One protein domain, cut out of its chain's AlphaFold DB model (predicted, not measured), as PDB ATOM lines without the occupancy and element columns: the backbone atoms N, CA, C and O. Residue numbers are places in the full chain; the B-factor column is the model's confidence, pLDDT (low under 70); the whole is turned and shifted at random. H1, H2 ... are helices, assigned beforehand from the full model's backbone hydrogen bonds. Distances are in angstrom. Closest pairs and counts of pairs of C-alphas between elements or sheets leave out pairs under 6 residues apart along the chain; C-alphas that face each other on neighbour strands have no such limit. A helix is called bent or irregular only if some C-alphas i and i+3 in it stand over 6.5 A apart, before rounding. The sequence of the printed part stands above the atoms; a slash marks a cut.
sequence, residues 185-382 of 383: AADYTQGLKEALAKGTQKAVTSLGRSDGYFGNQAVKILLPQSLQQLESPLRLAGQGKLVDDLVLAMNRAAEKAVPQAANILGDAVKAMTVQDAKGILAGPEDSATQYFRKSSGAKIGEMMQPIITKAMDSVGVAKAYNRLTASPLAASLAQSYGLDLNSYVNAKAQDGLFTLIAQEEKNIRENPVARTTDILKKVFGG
ATOM      1  N   ALA A 185     285.567 222.801 255.616       61.59
ATOM      2  CA  ALA A 185     284.223 222.401 255.163       61.59
ATOM      3  C   ALA A 185     284.223 221.150 254.248       61.59
ATOM      4  O   ALA A 185     283.205 220.457 254.134       61.59
ATOM      5  N   ALA A 186     285.365 220.856 253.619       63.81
ATOM      6  CA  ALA A 186     285.604 219.655 252.831       63.81
ATOM      7  C   ALA A 186     285.563 218.365 253.678       63.81
ATOM      8  O   ALA A 186     284.901 217.406 253.278       63.81
ATOM      9  N   ASP A 187     286.158 218.366 254.875       70.00
ATOM     10  CA  ASP A 187     286.254 217.182 255.742       70.00
ATOM     11  C   ASP A 187     284.877 216.767 256.283       70.00
ATOM     12  O   ASP A 187     284.533 215.582 256.314       70.00
ATOM     13  N   TYR A 188     284.033 217.744 256.630       73.12
ATOM     14  CA  TYR A 188     282.652 217.490 257.060       73.12
ATOM     15  C   TYR A 188     281.801 216.867 255.952       73.12
ATOM     16  O   TYR A 188     281.026 215.940 256.193       73.12
ATOM     17  N   THR A 189     281.958 217.379 254.731       80.62
ATOM     18  CA  THR A 189     281.210 216.906 253.563       80.62
ATOM     19  C   THR A 189     281.585 215.462 253.244       80.62
ATOM     20  O   THR A 189     280.711 214.639 252.977       80.62
ATOM     21  N   GLN A 190     282.875 215.130 253.313       83.81
ATOM     22  CA  GLN A 190     283.356 213.778 253.060       83.81
ATOM     23  C   GLN A 190     282.870 212.784 254.121       83.81
ATOM     24  O   GLN A 190     282.382 211.713 253.762       83.81
ATOM     25  N   GLY A 191     282.915 213.159 255.404       83.25
ATOM     26  CA  GLY A 191     282.377 212.327 256.478       83.25
ATOM     27  C   GLY A 191     280.885 212.047 256.311       83.25
ATOM     28  O   GLY A 191     280.469 210.892 256.359       83.25
ATOM     29  N   LEU A 192     280.078 213.079 256.035       85.75
ATOM     30  CA  LEU A 192     278.645 212.908 255.786       85.75
ATOM     31  C   LEU A 192     278.378 211.984 254.589       85.75
ATOM     32  O   LEU A 192     277.567 211.065 254.701       85.75
ATOM     33  N   LYS A 193     279.074 212.190 253.464       89.12
ATOM     34  CA  LYS A 193     278.951 211.325 252.281       89.12
ATOM     35  C   LYS A 193     279.249 209.867 252.618       89.12
ATOM     36  O   LYS A 193     278.525 208.984 252.172       89.12
ATOM     37  N   GLU A 194     280.269 209.612 253.430       86.38
ATOM     38  CA  GLU A 194     280.618 208.258 253.859       86.38
ATOM     39  C   GLU A 194     279.516 207.615 254.718       86.38
ATOM     40  O   GLU A 194     279.131 206.470 254.468       86.38
ATOM     41  N   ALA A 195     278.957 208.347 255.693       86.25
ATOM     42  CA  ALA A 195     277.806 207.870 256.470       86.25
ATOM     43  C   ALA A 195     276.627 207.516 255.576       86.25
ATOM     44  O   ALA A 195     276.045 206.442 255.718       86.25
ATOM     45  N   LEU A 196     276.270 208.427 254.672       89.69
ATOM     46  CA  LEU A 196     275.116 208.258 253.804       89.69
ATOM     47  C   LEU A 196     275.326 207.118 252.810       89.69
ATOM     48  O   LEU A 196     274.394 206.350 252.579       89.69
ATOM     49  N   ALA A 197     276.542 206.937 252.287       91.12
ATOM     50  CA  ALA A 197     276.890 205.775 251.474       91.12
ATOM     51  C   ALA A 197     276.683 204.471 252.256       91.12
ATOM     52  O   ALA A 197     275.971 203.582 251.789       91.12
ATOM     53  N   LYS A 198     277.230 204.379 253.476       90.19
ATOM     54  CA  LYS A 198     277.097 203.195 254.339       90.19
ATOM     55  C   LYS A 198     275.645 202.922 254.738       90.19
ATOM     56  O   LYS A 198     275.203 201.777 254.660       90.19
ATOM     57  N   GLY A 199     274.892 203.945 255.142       90.25
ATOM     58  CA  GLY A 199     273.477 203.821 255.508       90.25
ATOM     59  C   GLY A 199     272.622 203.368 254.327       90.25
ATOM     60  O   GLY A 199     271.839 202.426 254.437       90.25
ATOM     61  N   THR A 200     272.853 203.950 253.152       92.50
ATOM     62  CA  THR A 200     272.127 203.571 251.938       92.50
ATOM     63  C   THR A 200     272.469 202.152 251.486       92.50
ATOM     64  O   THR A 200     271.579 201.380 251.132       92.50
ATOM     65  N   GLN A 201     273.742 201.758 251.564       92.31
ATOM     66  CA  GLN A 201     274.169 200.389 251.287       92.31
ATOM     67  C   GLN A 201     273.501 199.389 252.239       92.31
ATOM     68  O   GLN A 201     273.014 198.349 251.791       92.31
ATOM     69  N   LYS A 202     273.431 199.695 253.541       92.81
ATOM     70  CA  LYS A 202     272.715 198.864 254.520       92.81
ATOM     71  C   LYS A 202     271.231 198.733 254.181       92.81
ATOM     72  O   LYS A 202     270.721 197.617 254.174       92.81
ATOM     73  N   ALA A 203     270.562 199.832 253.834       94.50
ATOM     74  CA  ALA A 203     269.155 199.804 253.444       94.50
ATOM     75  C   ALA A 203     268.926 198.918 252.205       94.50
ATOM     76  O   ALA A 203     268.099 198.007 252.240       94.50
ATOM     77  N   VAL A 204     269.709 199.114 251.138       96.00
ATOM     78  CA  VAL A 204     269.581 198.337 249.892       96.00
ATOM     79  C   VAL A 204     269.888 196.854 250.115       96.00
ATOM     80  O   VAL A 204     269.141 195.997 249.653       96.00
ATOM     81  N   THR A 205     270.954 196.525 250.849       94.88
ATOM     82  CA  THR A 205     271.315 195.124 251.141       94.88
ATOM     83  C   THR A 205     270.299 194.438 252.058       94.88
ATOM     84  O   THR A 205     269.977 193.268 251.850       94.88
ATOM     85  N   SER A 206     269.739 195.162 253.031       95.31
ATOM     86  CA  SER A 206     268.702 194.646 253.930       95.31
ATOM     87  C   SER A 206     267.369 194.393 253.223       95.31
ATOM     88  O   SER A 206     266.643 193.482 253.617       95.31
ATOM     89  N   LEU A 207     267.038 195.181 252.199       96.62
ATOM     90  CA  LEU A 207     265.805 195.037 251.419       96.62
ATOM     91  C   LEU A 207     265.944 194.089 250.232       96.62
ATOM     92  O   LEU A 207     264.973 193.453 249.846       96.62
ATOM     93  N   GLY A 208     267.141 193.991 249.658       95.25
ATOM     94  CA  GLY A 208     267.420 193.140 248.504       95.25
ATOM     95  C   GLY A 208     267.599 191.655 248.829       95.25
ATOM     96  O   GLY A 208     267.698 190.828 247.924       95.25
ATOM     97  N   ARG A 209     267.683 191.295 250.114       95.38
ATOM     98  CA  ARG A 209     267.745 189.896 250.560       95.38
ATOM     99  C   ARG A 209     266.358 189.260 250.596       95.38
ATOM    100  O   ARG A 209     265.344 189.950 250.675       95.38
ATOM    101  N   SER A 210     266.339 187.927 250.630       94.69
ATOM    102  CA  SER A 210     265.112 187.173 250.895       94.69
ATOM    103  C   SER A 210     264.435 187.686 252.163       94.69
ATOM    104  O   SER A 210     265.085 187.787 253.202       94.69
ATOM    105  N   ASP A 211     263.140 187.983 252.062       95.50
ATOM    106  CA  ASP A 211     262.294 188.459 253.158       95.50
ATOM    107  C   ASP A 211     262.680 189.852 253.680       95.50
ATOM    108  O   ASP A 211     262.220 190.269 254.744       95.50
ATOM    109  N   GLY A 212     263.478 190.603 252.913       96.19
ATOM    110  CA  GLY A 212     263.802 192.000 253.191       96.19
ATOM    111  C   GLY A 212     262.571 192.906 253.171       96.19
ATOM    112  O   GLY A 212     262.445 193.777 254.030       96.19
ATOM    113  N   TYR A 213     261.634 192.651 252.250       97.31
ATOM    114  CA  TYR A 213     260.318 193.297 252.240       97.31
ATOM    115  C   TYR A 213     259.280 192.446 252.956       97.31
ATOM    116  O   TYR A 213     258.588 192.931 253.850       97.31
ATOM    117  N   PHE A 214     259.173 191.165 252.595       96.75
ATOM    118  CA  PHE A 214     258.077 190.327 253.085       96.75
ATOM    119  C   PHE A 214     258.113 190.119 254.609       96.75
ATOM    120  O   PHE A 214     257.059 190.064 255.251       96.75
ATOM    121  N   GLY A 215     259.316 190.024 255.185       96.38
ATOM    122  CA  GLY A 215     259.544 189.838 256.617       96.38
ATOM    123  C   GLY A 215     259.582 191.136 257.427       96.38
ATOM    124  O   GLY A 215     259.559 191.078 258.655       96.38
ATOM    125  N   ASN A 216     259.615 192.304 256.781       95.62
ATOM    126  CA  ASN A 216     259.703 193.592 257.461       95.62
ATOM    127  C   ASN A 216     258.354 194.322 257.449       95.62
ATOM    128  O   ASN A 216     257.945 194.891 256.441       95.62
ATOM    129  N   GLN A 217     257.684 194.363 258.602       94.19
ATOM    130  CA  GLN A 217     256.352 194.962 258.745       94.19
ATOM    131  C   GLN A 217     256.290 196.447 258.357       94.19
ATOM    132  O   GLN A 217     255.239 196.903 257.919       94.19
ATOM    133  N   ALA A 218     257.394 197.191 258.478       93.00
ATOM    134  CA  ALA A 218     257.425 198.619 258.158       93.00
ATOM    135  C   ALA A 218     257.369 198.905 256.648       93.00
ATOM    136  O   ALA A 218     256.969 199.993 256.241       93.00
ATOM    137  N   VAL A 219     257.787 197.948 255.815       96.81
ATOM    138  CA  VAL A 219     257.926 198.133 254.358       96.81
ATOM    139  C   VAL A 219     257.220 197.054 253.543       96.81
ATOM    140  O   VAL A 219     257.224 197.119 252.316       96.81
ATOM    141  N   LYS A 220     256.612 196.063 254.203       97.38
ATOM    142  CA  LYS A 220     255.892 194.972 253.553       97.38
ATOM    143  C   LYS A 220     254.831 195.521 252.606       97.38
ATOM    144  O   LYS A 220     253.948 196.286 252.995       97.38
ATOM    145  N   ILE A 221     254.889 195.068 251.362       95.75
ATOM    146  CA  ILE A 221     253.936 195.437 250.323       95.75
ATOM    147  C   ILE A 221     252.693 194.573 250.505       95.75
ATOM    148  O   ILE A 221     252.732 193.357 250.314       95.75
ATOM    149  N   LEU A 222     251.599 195.200 250.920       93.75
ATOM    150  CA  LEU A 222     250.291 194.563 251.018       93.75
ATOM    151  C   LEU A 222     249.520 194.723 249.709       93.75
ATOM    152  O   LEU A 222     249.963 195.407 248.788       93.75
ATOM    153  N   LEU A 223     248.352 194.089 249.630       90.94
ATOM    154  CA  LEU A 223     247.440 194.341 248.523       90.94
ATOM    155  C   LEU A 223     247.022 195.819 248.499       90.94
ATOM    156  O   LEU A 223     246.869 196.430 249.564       90.94
ATOM    157  N   PRO A 224     246.803 196.394 247.306       88.31
ATOM    158  CA  PRO A 224     246.202 197.713 247.182       88.31
ATOM    159  C   PRO A 224     244.811 197.721 247.825       88.31
ATOM    160  O   PRO A 224     244.111 196.709 247.831       88.31
ATOM    161  N   GLN A 225     244.401 198.874 248.354       85.69
ATOM    162  CA  GLN A 225     243.172 199.019 249.143       85.69
ATOM    163  C   GLN A 225     241.913 198.524 248.405       85.69
ATOM    164  O   GLN A 225     241.017 197.950 249.019       85.69
ATOM    165  N   SER A 226     241.882 198.670 247.081       81.06
ATOM    166  CA  SER A 226     240.828 198.149 246.204       81.06
ATOM    167  C   SER A 226     240.718 196.618 246.213       81.06
ATOM    168  O   SER A 226     239.616 196.087 246.136       81.06
ATOM    169  N   LEU A 227     241.838 195.896 246.345       80.25
ATOM    170  CA  LEU A 227     241.869 194.431 246.423       80.25
ATOM    171  C   LEU A 227     241.786 193.908 247.864       80.25
ATOM    172  O   LEU A 227     241.376 192.769 248.068       80.25
ATOM    173  N   GLN A 228     242.114 194.726 248.867       84.06
ATOM    174  CA  GLN A 228     241.981 194.345 250.282       84.06
ATOM    175  C   GLN A 228     240.530 194.030 250.666       84.06
ATOM    176  O   GLN A 228     240.282 193.121 251.451       84.06
ATOM    177  N   GLN A 229     239.554 194.720 250.071       81.62
ATOM    178  CA  GLN A 229     238.132 194.441 250.314       81.62
ATOM    179  C   GLN A 229     237.716 193.032 249.857       81.62
ATOM    180  O   GLN A 229     236.759 192.462 250.380       81.62
ATOM    181  N   LEU A 230     238.452 192.453 248.905       77.94
ATOM    182  CA  LEU A 230     238.201 191.117 248.372       77.94
ATOM    183  C   LEU A 230     238.935 190.026 249.157       77.94
ATOM    184  O   LEU A 230     238.585 188.853 249.041       77.94
ATOM    185  N   GLU A 231     239.917 190.385 249.984       83.50
ATOM    186  CA  GLU A 231     240.715 189.424 250.742       83.50
ATOM    187  C   GLU A 231     239.849 188.561 251.670       83.50
ATOM    188  O   GLU A 231     239.923 187.333 251.615       83.50
ATOM    189  N   SER A 232     238.995 189.184 252.486       86.12
ATOM    190  CA  SER A 232     238.108 188.482 253.424       86.12
ATOM    191  C   SER A 232     237.184 187.462 252.739       86.12
ATOM    192  O   SER A 232     237.215 186.291 253.130       86.12
ATOM    193  N   PRO A 233     236.391 187.822 251.706       84.19
ATOM    194  CA  PRO A 233     235.535 186.851 251.029       84.19
ATOM    195  C   PRO A 233     236.332 185.757 250.306       84.19
ATOM    196  O   PRO A 233     235.924 184.598 250.326       84.19
ATOM    197  N   LEU A 234     237.495 186.073 249.726       81.75
ATOM    198  CA  LEU A 234     238.364 185.069 249.103       81.75
ATOM    199  C   LEU A 234     238.914 184.073 250.127       81.75
ATOM    200  O   LEU A 234     238.948 182.871 249.863       81.75
ATOM    201  N   ARG A 235     239.309 184.544 251.313       88.31
ATOM    202  CA  ARG A 235     239.739 183.670 252.411       88.31
ATOM    203  C   ARG A 235     238.602 182.759 252.873       88.31
ATOM    204  O   ARG A 235     238.830 181.559 253.004       88.31
ATOM    205  N   LEU A 236     237.387 183.292 253.031       89.06
ATOM    206  CA  LEU A 236     236.190 182.510 253.376       89.06
ATOM    207  C   LEU A 236     235.838 181.461 252.310       89.06
ATOM    208  O   LEU A 236     235.415 180.360 252.646       89.06
ATOM    209  N   ALA A 237     236.079 181.766 251.034       86.00
ATOM    210  CA  ALA A 237     235.886 180.843 249.915       86.00
ATOM    211  C   ALA A 237     237.017 179.799 249.759       86.00
ATOM    212  O   ALA A 237     237.079 179.107 248.743       86.00
ATOM    213  N   GLY A 238     237.948 179.702 250.718       86.88
ATOM    214  CA  GLY A 238     239.077 178.766 250.676       86.88
ATOM    215  C   GLY A 238     240.227 179.193 249.753       86.88
ATOM    216  O   GLY A 238     241.163 178.427 249.531       86.88
ATOM    217  N   GLN A 239     240.199 180.422 249.231       85.25
ATOM    218  CA  GLN A 239     241.199 180.971 248.306       85.25
ATOM    219  C   GLN A 239     242.261 181.840 248.995       85.25
ATOM    220  O   GLN A 239     243.030 182.523 248.323       85.25
ATOM    221  N   GLY A 240     242.365 181.791 250.328       87.12
ATOM    222  CA  GLY A 240     243.342 182.587 251.083       87.12
ATOM    223  C   GLY A 240     244.788 182.393 250.619       87.12
ATOM    224  O   GLY A 240     245.530 183.363 250.508       87.12
ATOM    225  N   LYS A 241     245.151 181.170 250.213       88.12
ATOM    226  CA  LYS A 241     246.483 180.878 249.670       88.12
ATOM    227  C   LYS A 241     246.812 181.705 248.420       88.12
ATOM    228  O   LYS A 241     247.959 182.085 248.242       88.12
ATOM    229  N   LEU A 242     245.833 182.004 247.562       84.75
ATOM    230  CA  LEU A 242     246.067 182.814 246.358       84.75
ATOM    231  C   LEU A 242     246.388 184.269 246.711       84.75
ATOM    232  O   LEU A 242     247.246 184.877 246.074       84.75
ATOM    233  N   VAL A 243     245.724 184.804 247.739       87.12
ATOM    234  CA  VAL A 243     246.006 186.137 248.290       87.12
ATOM    235  C   VAL A 243     247.426 186.162 248.859       87.12
ATOM    236  O   VAL A 243     248.211 187.045 248.517       87.12
ATOM    237  N   ASP A 244     247.777 185.161 249.668       90.81
ATOM    238  CA  ASP A 244     249.097 185.056 250.293       90.81
ATOM    239  C   ASP A 244     250.220 184.890 249.253       90.81
ATOM    240  O   ASP A 244     251.249 185.562 249.347       90.81
ATOM    241  N   ASP A 245     250.002 184.063 248.223       89.44
ATOM    242  CA  ASP A 245     250.936 183.867 247.109       89.44
ATOM    243  C   ASP A 245     251.137 185.176 246.314       89.44
ATOM    244  O   ASP A 245     252.268 185.493 245.937       89.44
ATOM    245  N   LEU A 246     250.075 185.969 246.087       90.44
ATOM    246  CA  LEU A 246     250.183 187.266 245.408       90.44
ATOM    247  C   LEU A 246     250.947 188.289 246.257       90.44
ATOM    248  O   LEU A 246     251.835 188.973 245.747       90.44
ATOM    249  N   VAL A 247     250.640 188.386 247.555       93.06
ATOM    250  CA  VAL A 247     251.377 189.258 248.483       93.06
ATOM    251  C   VAL A 247     252.850 188.877 248.502       93.06
ATOM    252  O   VAL A 247     253.710 189.744 248.343       93.06
ATOM    253  N   LEU A 248     253.162 187.589 248.634       93.62
ATOM    254  CA  LEU A 248     254.537 187.105 248.583       93.62
ATOM    255  C   LEU A 248     255.207 187.521 247.271       93.62
ATOM    256  O   LEU A 248     256.291 188.095 247.303       93.62
ATOM    257  N   ALA A 249     254.554 187.303 246.131       93.06
ATOM    258  CA  ALA A 249     255.087 187.650 244.820       93.06
ATOM    259  C   ALA A 249     255.437 189.134 244.660       93.06
ATOM    260  O   ALA A 249     256.543 189.445 244.218       93.06
ATOM    261  N   MET A 250     254.543 190.037 245.074       94.88
ATOM    262  CA  MET A 250     254.791 191.482 245.049       94.88
ATOM    263  C   MET A 250     256.037 191.857 245.859       94.88
ATOM    264  O   MET A 250     256.892 192.608 245.394       94.88
ATOM    265  N   ASN A 251     256.180 191.283 247.058       96.94
ATOM    266  CA  ASN A 251     257.350 191.527 247.900       96.94
ATOM    267  C   ASN A 251     258.626 190.938 247.277       96.94
ATOM    268  O   ASN A 251     259.657 191.603 247.264       96.94
ATOM    269  N   ARG A 252     258.568 189.736 246.684       95.44
ATOM    270  CA  ARG A 252     259.717 189.147 245.972       95.44
ATOM    271  C   ARG A 252     260.123 189.959 244.743       95.44
ATOM    272  O   ARG A 252     261.308 190.014 244.423       95.44
ATOM    273  N   ALA A 253     259.170 190.578 244.048       95.44
ATOM    274  CA  ALA A 253     259.462 191.481 242.939       95.44
ATOM    275  C   ALA A 253     260.227 192.725 243.422       95.44
ATOM    276  O   ALA A 253     261.253 193.068 242.835       95.44
ATOM    277  N   ALA A 254     259.799 193.332 244.534       97.19
ATOM    278  CA  ALA A 254     260.511 194.444 245.163       97.19
ATOM    279  C   ALA A 254     261.926 194.051 245.630       97.19
ATOM    280  O   ALA A 254     262.892 194.732 245.284       97.19
ATOM    281  N   GLU A 255     262.072 192.915 246.325       97.12
ATOM    282  CA  GLU A 255     263.369 192.380 246.783       97.12
ATOM    283  C   GLU A 255     264.357 192.184 245.621       97.12
ATOM    284  O   GLU A 255     265.541 192.485 245.746       97.12
ATOM    285  N   LYS A 256     263.880 191.738 244.451       96.19
ATOM    286  CA  LYS A 256     264.719 191.576 243.251       96.19
ATOM    287  C   LYS A 256     265.118 192.898 242.597       96.19
ATOM    288  O   LYS A 256     266.183 192.970 241.984       96.19
ATOM    289  N   ALA A 257     264.267 193.918 242.675       96.44
ATOM    290  CA  ALA A 257     264.472 195.185 241.980       96.44
ATOM    291  C   ALA A 257     265.371 196.156 242.761       96.44
ATOM    292  O   ALA A 257     266.226 196.816 242.170       96.44
ATOM    293  N   VAL A 258     265.235 196.205 244.089       96.69
ATOM    294  CA  VAL A 258     265.938 197.172 244.950       96.69
ATOM    295  C   VAL A 258     267.467 197.158 244.861       96.69
ATOM    296  O   VAL A 258     268.045 198.246 244.883       96.69
ATOM    297  N   PRO A 259     268.163 196.016 244.694       95.75
ATOM    298  CA  PRO A 259     269.616 196.011 244.518       95.75
ATOM    299  C   PRO A 259     270.123 196.920 243.390       95.75
ATOM    300  O   PRO A 259     271.235 197.435 243.477       95.75
ATOM    301  N   GLN A 260     269.310 197.180 242.359       93.62
ATOM    302  CA  GLN A 260     269.689 198.075 241.259       93.62
ATOM    303  C   GLN A 260     269.743 199.552 241.660       93.62
ATOM    304  O   GLN A 260     270.426 200.344 241.011       93.62
ATOM    305  N   ALA A 261     269.068 199.934 242.745       94.12
ATOM    306  CA  ALA A 261     269.096 201.298 243.256       94.12
ATOM    307  C   ALA A 261     270.462 201.671 243.863       94.12
ATOM    308  O   ALA A 261     270.774 202.858 243.948       94.12
ATOM    309  N   ALA A 262     271.292 200.686 244.245       92.88
ATOM    310  CA  ALA A 262     272.582 200.913 244.904       92.88
ATOM    311  C   ALA A 262     273.493 201.860 244.112       92.88
ATOM    312  O   ALA A 262     274.008 202.828 244.668       92.88
ATOM    313  N   ASN A 263     273.658 201.605 242.812       92.44
ATOM    314  CA  ASN A 263     274.546 202.402 241.965       92.44
ATOM    315  C   ASN A 263     274.029 203.837 241.805       92.44
ATOM    316  O   ASN A 263     274.801 204.784 241.914       92.44
ATOM    317  N   ILE A 264     272.715 204.006 241.620       95.75
ATOM    318  CA  ILE A 264     272.092 205.325 241.448       95.75
ATOM    319  C   ILE A 264     272.247 206.162 242.718       95.75
ATOM    320  O   ILE A 264     272.647 207.322 242.654       95.75
ATOM    321  N   LEU A 265     271.963 205.563 243.874       95.12
ATOM    322  CA  LEU A 265     272.112 206.228 245.163       95.12
ATOM    323  C   LEU A 265     273.575 206.566 245.450       95.12
ATOM    324  O   LEU A 265     273.871 207.641 245.966       95.12
ATOM    325  N   GLY A 266     274.502 205.690 245.063       93.56
ATOM    326  CA  GLY A 266     275.927 205.963 245.188       93.56
ATOM    327  C   GLY A 266     276.415 207.113 244.328       93.56
ATOM    328  O   GLY A 266     277.193 207.946 244.793       93.56
ATOM    329  N   ASP A 267     275.920 207.215 243.101       93.50
ATOM    330  CA  ASP A 267     276.225 208.349 242.235       93.50
ATOM    331  C   ASP A 267     275.633 209.654 242.787       93.50
ATOM    332  O   ASP A 267     276.301 210.688 242.740       93.50
ATOM    333  N   ALA A 268     274.455 209.608 243.415       95.44
ATOM    334  CA  ALA A 268     273.891 210.762 244.116       95.44
ATOM    335  C   ALA A 268     274.736 211.189 245.327       95.44
ATOM    336  O   ALA A 268     274.991 212.378 245.508       95.44
ATOM    337  N   VAL A 269     275.252 210.243 246.122       93.62
ATOM    338  CA  VAL A 269     276.192 210.559 247.215       93.62
ATOM    339  C   VAL A 269     277.455 211.240 246.679       93.62
ATOM    340  O   VAL A 269     277.922 212.227 247.255       93.62
ATOM    341  N   LYS A 270     278.015 210.749 245.568       90.81
ATOM    342  CA  LYS A 270     279.202 211.360 244.947       90.81
ATOM    343  C   LYS A 270     278.909 212.783 244.473       90.81
ATOM    344  O   LYS A 270     279.697 213.683 244.772       90.81
ATOM    345  N   ALA A 271     277.773 212.980 243.800       92.69
ATOM    346  CA  ALA A 271     277.351 214.253 243.216       92.69
ATOM    347  C   ALA A 271     276.910 215.312 244.244       92.69
ATOM    348  O   ALA A 271     276.797 216.484 243.892       92.69
ATOM    349  N   MET A 272     276.686 214.935 245.506       91.94
ATOM    350  CA  MET A 272     276.271 215.856 246.567       91.94
ATOM    351  C   MET A 272     277.280 216.997 246.764       91.94
ATOM    352  O   MET A 272     278.481 216.772 246.946       91.94
ATOM    353  N   THR A 273     276.797 218.236 246.740       91.75
ATOM    354  CA  THR A 273     277.644 219.421 246.919       91.75
ATOM    355  C   THR A 273     277.892 219.718 248.401       91.75
ATOM    356  O   THR A 273     277.225 219.181 249.287       91.75
ATOM    357  N   VAL A 274     278.849 220.604 248.697       88.19
ATOM    358  CA  VAL A 274     279.093 221.081 250.073       88.19
ATOM    359  C   VAL A 274     277.856 221.805 250.627       88.19
ATOM    360  O   VAL A 274     277.540 221.677 251.808       88.19
ATOM    361  N   GLN A 275     277.134 222.546 249.784       88.75
ATOM    362  CA  GLN A 275     275.893 223.227 250.150       88.75
ATOM    363  C   GLN A 275     274.789 222.226 250.503       88.75
ATOM    364  O   GLN A 275     274.153 222.389 251.544       88.75
ATOM    365  N   ASP A 276     274.610 221.171 249.702       91.69
ATOM    366  CA  ASP A 276     273.639 220.109 249.997       91.69
ATOM    367  C   ASP A 276     273.972 219.415 251.321       91.69
ATOM    368  O   ASP A 276     273.103 219.237 252.171       91.69
ATOM    369  N   ALA A 277     275.250 219.087 251.537       87.81
ATOM    370  CA  ALA A 277     275.721 218.452 252.763       87.81
ATOM    371  C   ALA A 277     275.461 219.315 254.010       87.81
ATOM    372  O   ALA A 277     274.994 218.813 255.034       87.81
ATOM    373  N   LYS A 278     275.711 220.628 253.919       86.06
ATOM    374  CA  LYS A 278     275.374 221.582 254.987       86.06
ATOM    375  C   LYS A 278     273.868 221.644 255.233       86.06
ATOM    376  O   LYS A 278     273.452 221.641 256.389       86.06
ATOM    377  N   GLY A 279     273.067 221.666 254.167       89.44
ATOM    378  CA  GLY A 279     271.607 221.644 254.252       89.44
ATOM    379  C   GLY A 279     271.084 220.390 254.953       89.44
ATOM    380  O   GLY A 279     270.239 220.492 255.833       89.44
ATOM    381  N   ILE A 280     271.647 219.221 254.637       90.12
ATOM    382  CA  ILE A 280     271.288 217.947 255.274       90.12
ATOM    383  C   ILE A 280     271.627 217.955 256.769       90.12
ATOM    384  O   ILE A 280     270.806 217.541 257.586       90.12
ATOM    385  N   LEU A 281     272.815 218.444 257.138       84.00
ATOM    386  CA  LEU A 281     273.275 218.468 258.530       84.00
ATOM    387  C   LEU A 281     272.484 219.452 259.410       84.00
ATOM    388  O   LEU A 281     272.249 219.184 260.591       84.00
ATOM    389  N   ALA A 282     272.111 220.602 258.843       85.25
ATOM    390  CA  ALA A 282     271.325 221.628 259.527       85.25
ATOM    391  C   ALA A 282     269.814 221.343 259.502       85.25
ATOM    392  O   ALA A 282     269.071 221.921 260.295       85.25
ATOM    393  N   GLY A 283     269.362 220.484 258.589       86.06
ATOM    394  CA  GLY A 283     267.957 220.168 258.386       86.06
ATOM    395  C   GLY A 283     267.389 219.111 259.346       86.06
ATOM    396  O   GLY A 283     268.117 218.525 260.161       86.06
ATOM    397  N   PRO A 284     266.072 218.846 259.242       87.19
ATOM    398  CA  PRO A 284     265.371 217.830 260.030       87.19
ATOM    399  C   PRO A 284     265.918 216.411 259.804       87.19
ATOM    400  O   PRO A 284     266.714 216.171 258.896       87.19
ATOM    401  N   GLU A 285     265.480 215.468 260.640       82.88
ATOM    402  CA  GLU A 285     265.981 214.085 260.719       82.88
ATOM    403  C   GLU A 285     265.887 213.264 259.419       82.88
ATOM    404  O   GLU A 285     266.561 212.245 259.307       82.88
ATOM    405  N   ASP A 286     265.095 213.699 258.437       87.44
ATOM    406  CA  ASP A 286     264.875 213.038 257.145       87.44
ATOM    407  C   ASP A 286     265.496 213.788 255.948       87.44
ATOM    408  O   ASP A 286     265.199 213.486 254.787       87.44
ATOM    409  N   SER A 287     266.352 214.783 256.202       92.44
ATOM    410  CA  SER A 287     266.886 215.666 255.156       92.44
ATOM    411  C   SER A 287     267.686 214.925 254.084       92.44
ATOM    412  O   SER A 287     267.563 215.240 252.897       92.44
ATOM    413  N   ALA A 288     268.499 213.932 254.462       91.44
ATOM    414  CA  ALA A 288     269.246 213.146 253.482       91.44
ATOM    415  C   ALA A 288     268.301 212.278 252.647       91.44
ATOM    416  O   ALA A 288     268.460 212.157 251.431       91.44
ATOM    417  N   THR A 289     267.269 211.725 253.277       94.12
ATOM    418  CA  THR A 289     266.236 210.953 252.585       94.12
ATOM    419  C   THR A 289     265.489 211.803 251.558       94.12
ATOM    420  O   THR A 289     265.315 211.373 250.414       94.12
ATOM    421  N   GLN A 290     265.092 213.027 251.914       94.88
ATOM    422  CA  GLN A 290     264.453 213.956 250.977       94.88
ATOM    423  C   GLN A 290     265.378 214.313 249.807       94.88
ATOM    424  O   GLN A 290     264.937 214.339 248.652       94.88
ATOM    425  N   TYR A 291     266.671 214.514 250.078       95.25
ATOM    426  CA  TYR A 291     267.674 214.717 249.034       95.25
ATOM    427  C   TYR A 291     267.721 213.538 248.051       95.25
ATOM    428  O   TYR A 291     267.694 213.753 246.835       95.25
ATOM    429  N   PHE A 292     267.738 212.291 248.534       96.06
ATOM    430  CA  PHE A 292     267.747 211.115 247.658       96.06
ATOM    431  C   PHE A 292     266.446 210.952 246.872       96.06
ATOM    432  O   PHE A 292     266.493 210.657 245.676       96.06
ATOM    433  N   ARG A 293     265.288 211.199 247.499       95.50
ATOM    434  CA  ARG A 293     263.993 211.186 246.801       95.50
ATOM    435  C   ARG A 293     263.989 212.172 245.635       95.50
ATOM    436  O   ARG A 293     263.604 211.798 244.530       95.50
ATOM    437  N   LYS A 294     264.484 213.393 245.855       95.88
ATOM    438  CA  LYS A 294     264.547 214.442 244.827       95.88
ATOM    439  C   LYS A 294     265.576 214.151 243.730       95.88
ATOM    440  O   LYS A 294     265.287 214.362 242.559       95.88
ATOM    441  N   SER A 295     266.777 213.706 244.095       95.44
ATOM    442  CA  SER A 295     267.892 213.532 243.148       95.44
ATOM    443  C   SER A 295     267.825 212.227 242.357       95.44
ATOM    444  O   SER A 295     268.279 212.175 241.217       95.44
ATOM    445  N   SER A 296     267.279 211.169 242.959       95.88
ATOM    446  CA  SER A 296     267.395 209.797 242.449       95.88
ATOM    447  C   SER A 296     266.061 209.076 242.290       95.88
ATOM    448  O   SER A 296     266.016 208.070 241.586       95.88
ATOM    449  N   GLY A 297     264.979 209.561 242.912       95.31
ATOM    450  CA  GLY A 297     263.694 208.858 242.970       95.31
ATOM    451  C   GLY A 297     263.151 208.459 241.598       95.31
ATOM    452  O   GLY A 297     262.860 207.286 241.382       95.31
ATOM    453  N   ALA A 298     263.092 209.392 240.646       96.50
ATOM    454  CA  ALA A 298     262.606 209.101 239.294       96.50
ATOM    455  C   ALA A 298     263.446 208.012 238.599       96.50
ATOM    456  O   ALA A 298     262.917 206.984 238.182       96.50
ATOM    457  N   LYS A 299     264.776 208.177 238.592       96.69
ATOM    458  CA  LYS A 299     265.714 207.241 237.951       96.69
ATOM    459  C   LYS A 299     265.672 205.844 238.578       96.69
ATOM    460  O   LYS A 299     265.767 204.845 237.870       96.69
ATOM    461  N   ILE A 300     265.522 205.761 239.902       96.56
ATOM    462  CA  ILE A 300     265.347 204.484 240.609       96.56
ATOM    463  C   ILE A 300     264.074 203.788 240.121       96.56
ATOM    464  O   ILE A 300     264.101 202.592 239.846       96.56
ATOM    465  N   GLY A 301     262.976 204.530 239.982       95.88
ATOM    466  CA  GLY A 301     261.675 203.980 239.595       95.88
ATOM    467  C   GLY A 301     261.680 203.451 238.175       95.88
ATOM    468  O   GLY A 301     261.263 202.320 237.945       95.88
ATOM    469  N   GLU A 302     262.228 204.231 237.248       96.62
ATOM    470  CA  GLU A 302     262.401 203.837 235.848       96.62
ATOM    471  C   GLU A 302     263.247 202.563 235.715       96.62
ATOM    472  O   GLU A 302     262.899 201.662 234.954       96.62
ATOM    473  N   MET A 303     264.324 202.448 236.499       96.25
ATOM    474  CA  MET A 303     265.205 201.278 236.479       96.25
ATOM    475  C   MET A 303     264.591 200.038 237.137       96.25
ATOM    476  O   MET A 303     264.830 198.915 236.686       96.25
ATOM    477  N   MET A 304     263.804 200.213 238.199       95.81
ATOM    478  CA  MET A 304     263.153 199.112 238.913       95.81
ATOM    479  C   MET A 304     261.949 198.550 238.152       95.81
ATOM    480  O   MET A 304     261.733 197.336 238.178       95.81
ATOM    481  N   GLN A 305     261.206 199.400 237.433       95.00
ATOM    482  CA  GLN A 305     259.979 199.027 236.726       95.00
ATOM    483  C   GLN A 305     260.122 197.757 235.861       95.00
ATOM    484  O   GLN A 305     259.384 196.804 236.107       95.00
ATOM    485  N   PRO A 306     261.070 197.650 234.906       95.50
ATOM    486  CA  PRO A 306     261.166 196.465 234.047       95.50
ATOM    487  C   PRO A 306     261.539 195.183 234.805       95.50
ATOM    488  O   PRO A 306     261.245 194.083 234.339       95.50
ATOM    489  N   ILE A 307     262.191 195.290 235.964       95.06
ATOM    490  CA  ILE A 307     262.566 194.133 236.788       95.06
ATOM    491  C   ILE A 307     261.361 193.642 237.577       95.06
ATOM    492  O   ILE A 307     261.136 192.434 237.663       95.06
ATOM    493  N   ILE A 308     260.572 194.577 238.105       94.75
ATOM    494  CA  ILE A 308     259.312 194.279 238.781       94.75
ATOM    495  C   ILE A 308     258.351 193.624 237.801       94.75
ATOM    496  O   ILE A 308     257.873 192.535 238.100       94.75
ATOM    497  N   THR A 309     258.162 194.196 236.610       92.06
ATOM    498  CA  THR A 309     257.330 193.595 235.560       92.06
ATOM    499  C   THR A 309     257.772 192.161 235.265       92.06
ATOM    500  O   THR A 309     256.984 191.236 235.418       92.06
ATOM    501  N   LYS A 310     259.066 191.923 234.998       92.81
ATOM    502  CA  LYS A 310     259.585 190.561 234.755       92.81
ATOM    503  C   LYS A 310     259.367 189.598 235.926       92.81
ATOM    504  O   LYS A 310     259.170 188.404 235.712       92.81
ATOM    505  N   ALA A 311     259.456 190.075 237.166       91.56
ATOM    506  CA  ALA A 311     259.209 189.246 238.343       91.56
ATOM    507  C   ALA A 311     257.714 188.914 238.507       91.56
ATOM    508  O   ALA A 311     257.368 187.781 238.861       91.56
ATOM    509  N   MET A 312     256.847 189.882 238.214       88.50
ATOM    510  CA  MET A 312     255.391 189.770 238.286       88.50
ATOM    511  C   MET A 312     254.790 188.974 237.119       88.50
ATOM    512  O   MET A 312     253.773 188.314 237.304       88.50
ATOM    513  N   ASP A 313     255.455 188.922 235.963       88.00
ATOM    514  CA  ASP A 313     255.042 188.121 234.798       88.00
ATOM    515  C   ASP A 313     255.255 186.609 234.989       88.00
ATOM    516  O   ASP A 313     254.922 185.791 234.126       88.00
ATOM    517  N   SER A 314     255.822 186.191 236.123       85.19
ATOM    518  CA  SER A 314     256.016 184.772 236.398       85.19
ATOM    519  C   SER A 314     254.675 184.025 236.476       85.19
ATOM    520  O   SER A 314     253.688 184.498 237.039       85.19
ATOM    521  N   VAL A 315     254.641 182.808 235.918       74.69
ATOM    522  CA  VAL A 315     253.405 182.026 235.703       74.69
ATOM    523  C   VAL A 315     252.573 181.849 236.980       74.69
ATOM    524  O   VAL A 315     251.346 181.812 236.915       74.69
ATOM    525  N   GLY A 316     253.213 181.740 238.148       75.69
ATOM    526  CA  GLY A 316     252.511 181.632 239.431       75.69
ATOM    527  C   GLY A 316     251.735 182.899 239.803       75.69
ATOM    528  O   GLY A 316     250.607 182.810 240.279       75.69
ATOM    529  N   VAL A 317     252.304 184.067 239.515       81.06
ATOM    530  CA  VAL A 317     251.754 185.383 239.857       81.06
ATOM    531  C   VAL A 317     250.638 185.760 238.901       81.06
ATOM    532  O   VAL A 317     249.556 186.118 239.353       81.06
ATOM    533  N   ALA A 318     250.846 185.555 237.598       75.44
ATOM    534  CA  ALA A 318     249.798 185.728 236.598       75.44
ATOM    535  C   ALA A 318     248.586 184.824 236.888       75.44
ATOM    536  O   ALA A 318     247.444 185.269 236.817       75.44
ATOM    537  N   LYS A 319     248.808 183.563 237.294       75.81
ATOM    538  CA  LYS A 319     247.721 182.656 237.709       75.81
ATOM    539  C   LYS A 319     247.007 183.136 238.972       75.81
ATOM    540  O   LYS A 319     245.781 183.057 239.015       75.81
ATOM    541  N   ALA A 320     247.741 183.596 239.986       78.75
ATOM    542  CA  ALA A 320     247.150 184.129 241.212       78.75
ATOM    543  C   ALA A 320     246.312 185.381 240.913       78.75
ATOM    544  O   ALA A 320     245.140 185.425 241.274       78.75
ATOM    545  N   TYR A 321     246.866 186.332 240.162       79.62
ATOM    546  CA  TYR A 321     246.182 187.552 239.745       79.62
ATOM    547  C   TYR A 321     244.933 187.262 238.906       79.62
ATOM    548  O   TYR A 321     243.851 187.710 239.265       79.62
ATOM    549  N   ASN A 322     245.043 186.439 237.858       75.38
ATOM    550  CA  ASN A 322     243.908 186.095 236.996       75.38
ATOM    551  C   ASN A 322     242.792 185.372 237.756       75.38
ATOM    552  O   ASN A 322     241.625 185.547 237.434       75.38
ATOM    553  N   ARG A 323     243.117 184.552 238.763       73.69
ATOM    554  CA  ARG A 323     242.098 183.907 239.608       73.69
ATOM    555  C   ARG A 323     241.437 184.888 240.565       73.69
ATOM    556  O   ARG A 323     240.235 184.784 240.780       73.69
ATOM    557  N   LEU A 324     242.198 185.843 241.098       72.19
ATOM    558  CA  LEU A 324     241.655 186.918 241.926       72.19
ATOM    559  C   LEU A 324     240.703 187.804 241.119       72.19
ATOM    560  O   LEU A 324     239.630 188.141 241.607       72.19
ATOM    561  N   THR A 325     241.051 188.122 239.871       73.19
ATOM    562  CA  THR A 325     240.234 188.949 238.972       73.19
ATOM    563  C   THR A 325     239.194 188.162 238.169       73.19
ATOM    564  O   THR A 325     238.370 188.776 237.505       73.19
ATOM    565  N   ALA A 326     239.153 186.826 238.257       73.50
ATOM    566  CA  ALA A 326     238.143 186.004 237.577       73.50
ATOM    567  C   ALA A 326     236.719 186.221 238.118       73.50
ATOM    568  O   ALA A 326     235.744 185.911 237.434       73.50
ATOM    569  N   SER A 327     236.581 186.743 239.341       70.25
ATOM    570  CA  SER A 327     235.282 187.169 239.861       70.25
ATOM    571  C   SER A 327     234.810 188.423 239.113       70.25
ATOM    572  O   SER A 327     235.560 189.398 239.068       70.25
ATOM    573  N   PRO A 328     233.566 188.473 238.597       73.06
ATOM    574  CA  PRO A 328     233.029 189.658 237.917       73.06
ATOM    575  C   PRO A 328     233.093 190.932 238.772       73.06
ATOM    576  O   PRO A 328     233.321 192.020 238.250       73.06
ATOM    577  N   LEU A 329     232.946 190.788 240.095       73.81
ATOM    578  CA  LEU A 329     233.095 191.877 241.064       73.81
ATOM    579  C   LEU A 329     234.557 192.340 241.178       73.81
ATOM    580  O   LEU A 329     234.836 193.528 241.275       73.81
ATOM    581  N   ALA A 330     235.506 191.404 241.161       69.50
ATOM    582  CA  ALA A 330     236.927 191.719 241.250       69.50
ATOM    583  C   ALA A 330     237.468 192.327 239.951       69.50
ATOM    584  O   ALA A 330     238.272 193.253 240.001       69.50
ATOM    585  N   ALA A 331     237.000 191.842 238.797       71.94
ATOM    586  CA  ALA A 331     237.307 192.411 237.491       71.94
ATOM    587  C   ALA A 331     236.807 193.856 237.380       71.94
ATOM    588  O   ALA A 331     237.573 194.735 236.987       71.94
ATOM    589  N   SER A 332     235.554 194.115 237.778       73.88
ATOM    590  CA  SER A 332     234.976 195.461 237.719       73.88
ATOM    591  C   SER A 332     235.660 196.430 238.685       73.88
ATOM    592  O   SER A 332     235.873 197.584 238.325       73.88
ATOM    593  N   LEU A 333     236.080 195.970 239.871       71.19
ATOM    594  CA  LEU A 333     236.903 196.755 240.797       71.19
ATOM    595  C   LEU A 333     238.311 197.009 240.233       71.19
ATOM    596  O   LEU A 333     238.778 198.142 240.227       71.19
ATOM    597  N   ALA A 334     238.994 195.994 239.705       69.69
ATOM    598  CA  ALA A 334     240.329 196.174 239.129       69.69
ATOM    599  C   ALA A 334     240.324 197.159 237.942       69.69
ATOM    600  O   ALA A 334     241.228 197.989 237.826       69.69
ATOM    601  N   GLN A 335     239.290 197.101 237.094       69.69
ATOM    602  CA  GLN A 335     239.104 198.017 235.967       69.69
ATOM    603  C   GLN A 335     238.691 199.424 236.407       69.69
ATOM    604  O   GLN A 335     239.240 200.393 235.889       69.69
ATOM    605  N   SER A 336     237.769 199.559 237.366       63.62
ATOM    606  CA  SER A 336     237.312 200.874 237.840       63.62
ATOM    607  C   SER A 336     238.413 201.663 238.548       63.62
ATOM    608  O   SER A 336     238.441 202.887 238.451       63.62
ATOM    609  N   TYR A 337     239.359 200.970 239.191       62.00
ATOM    610  CA  TYR A 337     240.530 201.581 239.821       62.00
ATOM    611  C   TYR A 337     241.764 201.677 238.909       62.00
ATOM    612  O   TYR A 337     242.805 202.130 239.380       62.00
ATOM    613  N   GLY A 338     241.679 201.263 237.635       62.00
ATOM    614  CA  GLY A 338     242.805 201.332 236.691       62.00
ATOM    615  C   GLY A 338     244.071 200.657 237.227       62.00
ATOM    616  O   GLY A 338     245.157 201.230 237.170       62.00
ATOM    617  N   LEU A 339     243.918 199.480 237.840       72.69
ATOM    618  CA  LEU A 339     244.935 198.903 238.713       72.69
ATOM    619  C   LEU A 339     246.123 198.335 237.926       72.69
ATOM    620  O   LEU A 339     246.128 197.172 237.528       72.69
ATOM    621  N   ASP A 340     247.165 199.146 237.753       85.50
ATOM    622  CA  ASP A 340     248.484 198.663 237.343       85.50
ATOM    623  C   ASP A 340     249.250 198.159 238.572       85.50
ATOM    624  O   ASP A 340     249.867 198.922 239.325       85.50
ATOM    625  N   LEU A 341     249.203 196.842 238.777       86.69
ATOM    626  CA  LEU A 341     249.870 196.196 239.902       86.69
ATOM    627  C   LEU A 341     251.396 196.364 239.836       86.69
ATOM    628  O   LEU A 341     252.034 196.480 240.878       86.69
ATOM    629  N   ASN A 342     251.983 196.430 238.637       90.94
ATOM    630  CA  ASN A 342     253.427 196.596 238.481       90.94
ATOM    631  C   ASN A 342     253.859 197.990 238.944       90.94
ATOM    632  O   ASN A 342     254.798 198.114 239.730       90.94
ATOM    633  N   SER A 343     253.137 199.030 238.514       92.00
ATOM    634  CA  SER A 343     253.353 200.407 238.980       92.00
ATOM    635  C   SER A 343     253.128 200.545 240.491       92.00
ATOM    636  O   SER A 343     253.958 201.132 241.187       92.00
ATOM    637  N   TYR A 344     252.074 199.921 241.034       93.06
ATOM    638  CA  TYR A 344     251.823 199.901 242.479       93.06
ATOM    639  C   TYR A 344     252.990 199.289 243.266       93.06
ATOM    640  O   TYR A 344     253.469 199.884 244.234       93.06
ATOM    641  N   VAL A 345     253.468 198.111 242.847       95.19
ATOM    642  CA  VAL A 345     254.598 197.435 243.497       95.19
ATOM    643  C   VAL A 345     255.867 198.272 243.378       95.19
ATOM    644  O   VAL A 345     256.597 198.371 244.360       95.19
ATOM    645  N   ASN A 346     256.116 198.918 242.235       95.94
ATOM    646  CA  ASN A 346     257.272 199.796 242.071       95.94
ATOM    647  C   ASN A 346     257.227 200.993 243.021       95.94
ATOM    648  O   ASN A 346     258.166 201.193 243.787       95.94
ATOM    649  N   ALA A 347     256.110 201.721 243.062       95.81
ATOM    650  CA  ALA A 347     255.937 202.847 243.975       95.81
ATOM    651  C   ALA A 347     256.115 202.420 245.444       95.81
ATOM    652  O   ALA A 347     256.851 203.057 246.198       95.81
ATOM    653  N   LYS A 348     255.519 201.289 245.849       96.56
ATOM    654  CA  LYS A 348     255.680 200.754 247.211       96.56
ATOM    655  C   LYS A 348     257.090 200.263 247.511       96.56
ATOM    656  O   LYS A 348     257.562 200.442 248.633       96.56
ATOM    657  N   ALA A 349     257.779 199.684 246.532       97.12
ATOM    658  CA  ALA A 349     259.171 199.298 246.679       97.12
ATOM    659  C   ALA A 349     260.047 200.537 246.908       97.12
ATOM    660  O   ALA A 349     260.818 200.564 247.867       97.12
ATOM    661  N   GLN A 350     259.876 201.594 246.112       97.19
ATOM    662  CA  GLN A 350     260.587 202.859 246.309       97.19
ATOM    663  C   GLN A 350     260.303 203.482 247.674       97.19
ATOM    664  O   GLN A 350     261.234 203.867 248.380       97.19
ATOM    665  N   ASP A 351     259.033 203.550 248.068       96.75
ATOM    666  CA  ASP A 351     258.659 204.090 249.370       96.75
ATOM    667  C   ASP A 351     259.296 203.296 250.506       96.75
ATOM    668  O   ASP A 351     259.891 203.896 251.397       96.75
ATOM    669  N   GLY A 352     259.253 201.963 250.447       96.69
ATOM    670  CA  GLY A 352     259.912 201.108 251.432       96.69
ATOM    671  C   GLY A 352     261.428 201.315 251.488       96.69
ATOM    672  O   GLY A 352     262.003 201.373 252.576       96.69
ATOM    673  N   LEU A 353     262.073 201.502 250.332       96.81
ATOM    674  CA  LEU A 353     263.502 201.799 250.247       96.81
ATOM    675  C   LEU A 353     263.845 203.103 250.966       96.81
ATOM    676  O   LEU A 353     264.720 203.121 251.831       96.81
ATOM    677  N   PHE A 354     263.130 204.182 250.662       96.38
ATOM    678  CA  PHE A 354     263.362 205.469 251.309       96.38
ATOM    679  C   PHE A 354     262.964 205.473 252.789       96.38
ATOM    680  O   PHE A 354     263.604 206.164 253.574       96.38
ATOM    681  N   THR A 355     261.970 204.679 253.196       96.12
ATOM    682  CA  THR A 355     261.625 204.484 254.613       96.12
ATOM    683  C   THR A 355     262.785 203.864 255.390       96.12
ATOM    684  O   THR A 355     263.119 204.349 256.470       96.12
ATOM    685  N   LEU A 356     263.453 202.833 254.854       94.75
ATOM    686  CA  LEU A 356     264.643 202.292 255.522       94.75
ATOM    687  C   LEU A 356     265.844 203.234 255.468       94.75
ATOM    688  O   LEU A 356     266.595 203.282 256.436       94.75
ATOM    689  N   ILE A 357     266.027 203.996 254.387       94.31
ATOM    690  CA  ILE A 357     267.082 205.020 254.338       94.31
ATOM    691  C   ILE A 357     266.855 206.073 255.430       94.31
ATOM    692  O   ILE A 357     267.803 206.406 256.134       94.31
ATOM    693  N   ALA A 358     265.614 206.522 255.640       93.88
ATOM    694  CA  ALA A 358     265.274 207.435 256.731       93.88
ATOM    695  C   ALA A 358     265.555 206.823 258.107       93.88
ATOM    696  O   ALA A 358     266.068 207.498 258.997       93.88
ATOM    697  N   GLN A 359     265.270 205.530 258.283       92.31
ATOM    698  CA  GLN A 359     265.589 204.835 259.526       92.31
ATOM    699  C   GLN A 359     267.106 204.750 259.763       92.31
ATOM    700  O   GLN A 359     267.556 204.960 260.887       92.31
ATOM    701  N   GLU A 360     267.904 204.479 258.728       90.94
ATOM    702  CA  GLU A 360     269.369 204.481 258.824       90.94
ATOM    703  C   GLU A 360     269.932 205.891 259.061       90.94
ATOM    704  O   GLU A 360     270.835 206.053 259.881       90.94
ATOM    705  N   GLU A 361     269.375 206.922 258.417       88.56
ATOM    706  CA  GLU A 361     269.721 208.328 258.670       88.56
ATOM    707  C   GLU A 361     269.484 208.683 260.142       88.56
ATOM    708  O   GLU A 361     270.401 209.148 260.825       88.56
ATOM    709  N   LYS A 362     268.290 208.373 260.659       89.25
ATOM    710  CA  LYS A 362     267.943 208.561 262.069       89.25
ATOM    711  C   LYS A 362     268.892 207.796 262.993       89.25
ATOM    712  O   LYS A 362     269.407 208.358 263.957       89.25
ATOM    713  N   ASN A 363     269.210 206.540 262.672       86.38
ATOM    714  CA  ASN A 363     270.143 205.733 263.459       86.38
ATOM    715  C   ASN A 363     271.545 206.369 263.532       86.38
ATOM    716  O   ASN A 363     272.179 206.299 264.584       86.38
ATOM    717  N   ILE A 364     272.034 206.983 262.449       81.69
ATOM    718  CA  ILE A 364     273.333 207.683 262.407       81.69
ATOM    719  C   ILE A 364     273.299 208.963 263.260       81.69
ATOM    720  O   ILE A 364     274.283 209.287 263.940       81.69
ATOM    721  N   ARG A 365     272.167 209.678 263.253       82.25
ATOM    722  CA  ARG A 365     271.963 210.892 264.051       82.25
ATOM    723  C   ARG A 365     271.832 210.595 265.542       82.25
ATOM    724  O   ARG A 365     272.463 211.289 266.330       82.25
ATOM    725  N   GLU A 366     271.115 209.551 265.939       83.00
ATOM    726  CA  GLU A 366     270.862 209.249 267.356       83.00
ATOM    727  C   GLU A 366     271.979 208.426 268.017       83.00
ATOM    728  O   GLU A 366     272.263 208.629 269.195       83.00
ATOM    729  N   ASN A 367     272.650 207.521 267.288       73.12
ATOM    730  CA  ASN A 367     273.583 206.564 267.891       73.12
ATOM    731  C   ASN A 367     275.060 206.912 267.630       73.12
ATOM    732  O   ASN A 367     275.559 206.697 266.520       73.12
ATOM    733  N   PRO A 368     275.841 207.303 268.658       64.50
ATOM    734  CA  PRO A 368     277.276 207.563 268.522       64.50
ATOM    735  C   PRO A 368     278.085 206.336 268.083       64.50
ATOM    736  O   PRO A 368     279.134 206.476 267.463       64.50
ATOM    737  N   VAL A 369     277.596 205.128 268.382       65.50
ATOM    738  CA  VAL A 369     278.222 203.856 267.979       65.50
ATOM    739  C   VAL A 369     277.982 203.554 266.496       65.50
ATOM    740  O   VAL A 369     278.841 202.974 265.837       65.50
ATOM    741  N   ALA A 370     276.846 203.993 265.939       63.53
ATOM    742  CA  ALA A 370     276.571 203.877 264.506       63.53
ATOM    743  C   ALA A 370     277.460 204.820 263.673       63.53
ATOM    744  O   ALA A 370     277.722 204.551 262.497       63.53
ATOM    745  N   ARG A 371     278.005 205.871 264.301       68.19
ATOM    746  CA  ARG A 371     279.045 206.761 263.762       68.19
ATOM    747  C   ARG A 371     280.404 206.062 263.836       68.19
ATOM    748  O   ARG A 371     281.289 206.413 264.610       68.19
ATOM    749  N   THR A 372     280.533 205.007 263.040       60.47
ATOM    750  CA  THR A 372     281.680 204.084 263.059       60.47
ATOM    751  C   THR A 372     283.009 204.730 262.671       60.47
ATOM    752  O   THR A 372     284.055 204.150 262.941       60.47
ATOM    753  N   THR A 373     282.994 205.926 262.082       65.06
ATOM    754  CA  THR A 373     284.203 206.618 261.632       65.06
ATOM    755  C   THR A 373     284.492 207.827 262.509       65.06
ATOM    756  O   THR A 373     283.587 208.523 262.979       65.06
ATOM    757  N   ASP A 374     285.775 208.098 262.734       62.44
ATOM    758  CA  ASP A 374     286.201 209.216 263.580       62.44
ATOM    759  C   ASP A 374     285.769 210.567 263.003       62.44
ATOM    760  O   ASP A 374     285.503 211.511 263.747       62.44
ATOM    761  N   ILE A 375     285.607 210.642 261.678       61.09
ATOM    762  CA  ILE A 375     285.077 211.824 261.004       61.09
ATOM    763  C   ILE A 375     283.581 212.013 261.294       61.09
ATOM    764  O   ILE A 375     283.154 213.126 261.581       61.09
ATOM    765  N   LEU A 376     282.791 210.933 261.361       62.59
ATOM    766  CA  LEU A 376     281.373 210.995 261.726       62.59
ATOM    767  C   LEU A 376     281.147 211.352 263.193       62.59
ATOM    768  O   LEU A 376     280.221 212.101 263.508       62.59
ATOM    769  N   LYS A 377     282.008 210.867 264.096       63.75
ATOM    770  CA  LYS A 377     281.982 211.283 265.506       63.75
ATOM    771  C   LYS A 377     282.265 212.775 265.651       63.75
ATOM    772  O   LYS A 377     281.606 213.421 266.453       63.75
ATOM    773  N   LYS A 378     283.182 213.331 264.854       64.50
ATOM    774  CA  LYS A 378     283.468 214.776 264.840       64.50
ATOM    775  C   LYS A 378     282.315 215.593 264.242       64.50
ATOM    776  O   LYS A 378     281.934 216.593 264.835       64.50
ATOM    777  N   VAL A 379     281.721 215.151 263.127       66.06
ATOM    778  CA  VAL A 379     280.619 215.863 262.440       66.06
ATOM    779  C   VAL A 379     279.355 215.945 263.298       66.06
ATOM    780  O   VAL A 379     278.714 216.989 263.357       66.06
ATOM    781  N   PHE A 380     278.991 214.852 263.968       65.94
ATOM    782  CA  PHE A 380     277.731 214.767 264.711       65.94
ATOM    783  C   PHE A 380     277.898 214.819 266.240       65.94
ATOM    784  O   PHE A 380     276.904 214.812 266.963       65.94
ATOM    785  N   GLY A 381     279.130 214.797 266.759       59.56
ATOM    786  CA  GLY A 381     279.434 214.856 268.197       59.56
ATOM    787  C   GLY A 381     279.740 216.256 268.730       59.56
ATOM    788  O   GLY A 381     279.926 216.401 269.929       59.56
ATOM    789  N   GLY A 382     279.799 217.273 267.865       57.59
ATOM    790  CA  GLY A 382     279.981 218.678 268.252       57.59
ATOM    791  C   GLY A 382     278.685 219.428 268.586       57.59
ATOM    792  O   GLY A 382     278.695 220.655 268.535       57.59
TER     793      GLY A 382
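This is residues 185 to 382 of the 383 residues of an uncharacterized protein of Deltaproteobacteria bacterium HGW-Deltaproteobacteria-8 (UniProt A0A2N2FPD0). This is a long rod of helices: the bent H3 runs along much of it, H1 packs beside arm H3b, H5b packs on both arms of H3, and H8 crosses near the middle. H4 and H9 gather round H1 at one end, H2, H6 and H7 at the other. The printed part has 198 residues with nine named helices, H1 to H9 in order, no named strand: all helix. It is only just compact, close to loose, radius of gyration of the C-alphas 19.7 A, spans 63 by 28 by 25 A.

H3, residues 240 to 271, the hub, and H5, residues 287 to 312, were each assigned as one helix by hydrogen bonds but are bent: C-alphas 256 and 259 are 6.7 A apart, 295 and 298 7.9 A. Arms H3a, 240 to 256, and H3b, 259 to 271, with H5b, 298 to 312, and H1, 185 to 208, form a bundle, a group of helices packed together. H1 and H3b touch at a shallow tilt of 7 degrees, opposite ways; their closest C-alphas, Gly 208 and Pro 259, are 5.4 A apart. H8, 341 to 366, touches H1 with residues 353 to 364 alone, at a steep tilt of 47 degrees; C-alphas 199 and 360, the closest, are 5.3 A apart. H4, 274 to 282, and H5a, 287 to 295, form a hairpin, as do H2, 225 to 236, and H3a. H9, 374 to 381, touches H1; H6, 315 to 325, touches H3a; H7, 328 to 336, touches H2. O i to N i+4 pairs are within hydrogen-bond range throughout H1, H3a, H4, H5a and H6 to H9, but 4 of 8 in H2, 7 of 9 in H3b and 9 of 11 in H5b.

H1, 34.4 A long, begins at C-alpha 185 (284.223, 222.401, 255.163); H8, 36.9 A, ends at C-alpha 366 (270.862, 209.249, 267.356).

The C-alphas farthest apart, Ala 185 and Ala 237, are 64.0 A apart. The printed part has no cut; H1 to H2 is a long link. Residues 185 to 186, 330, 334 to 338 and 368 to 382 have pLDDT under 70.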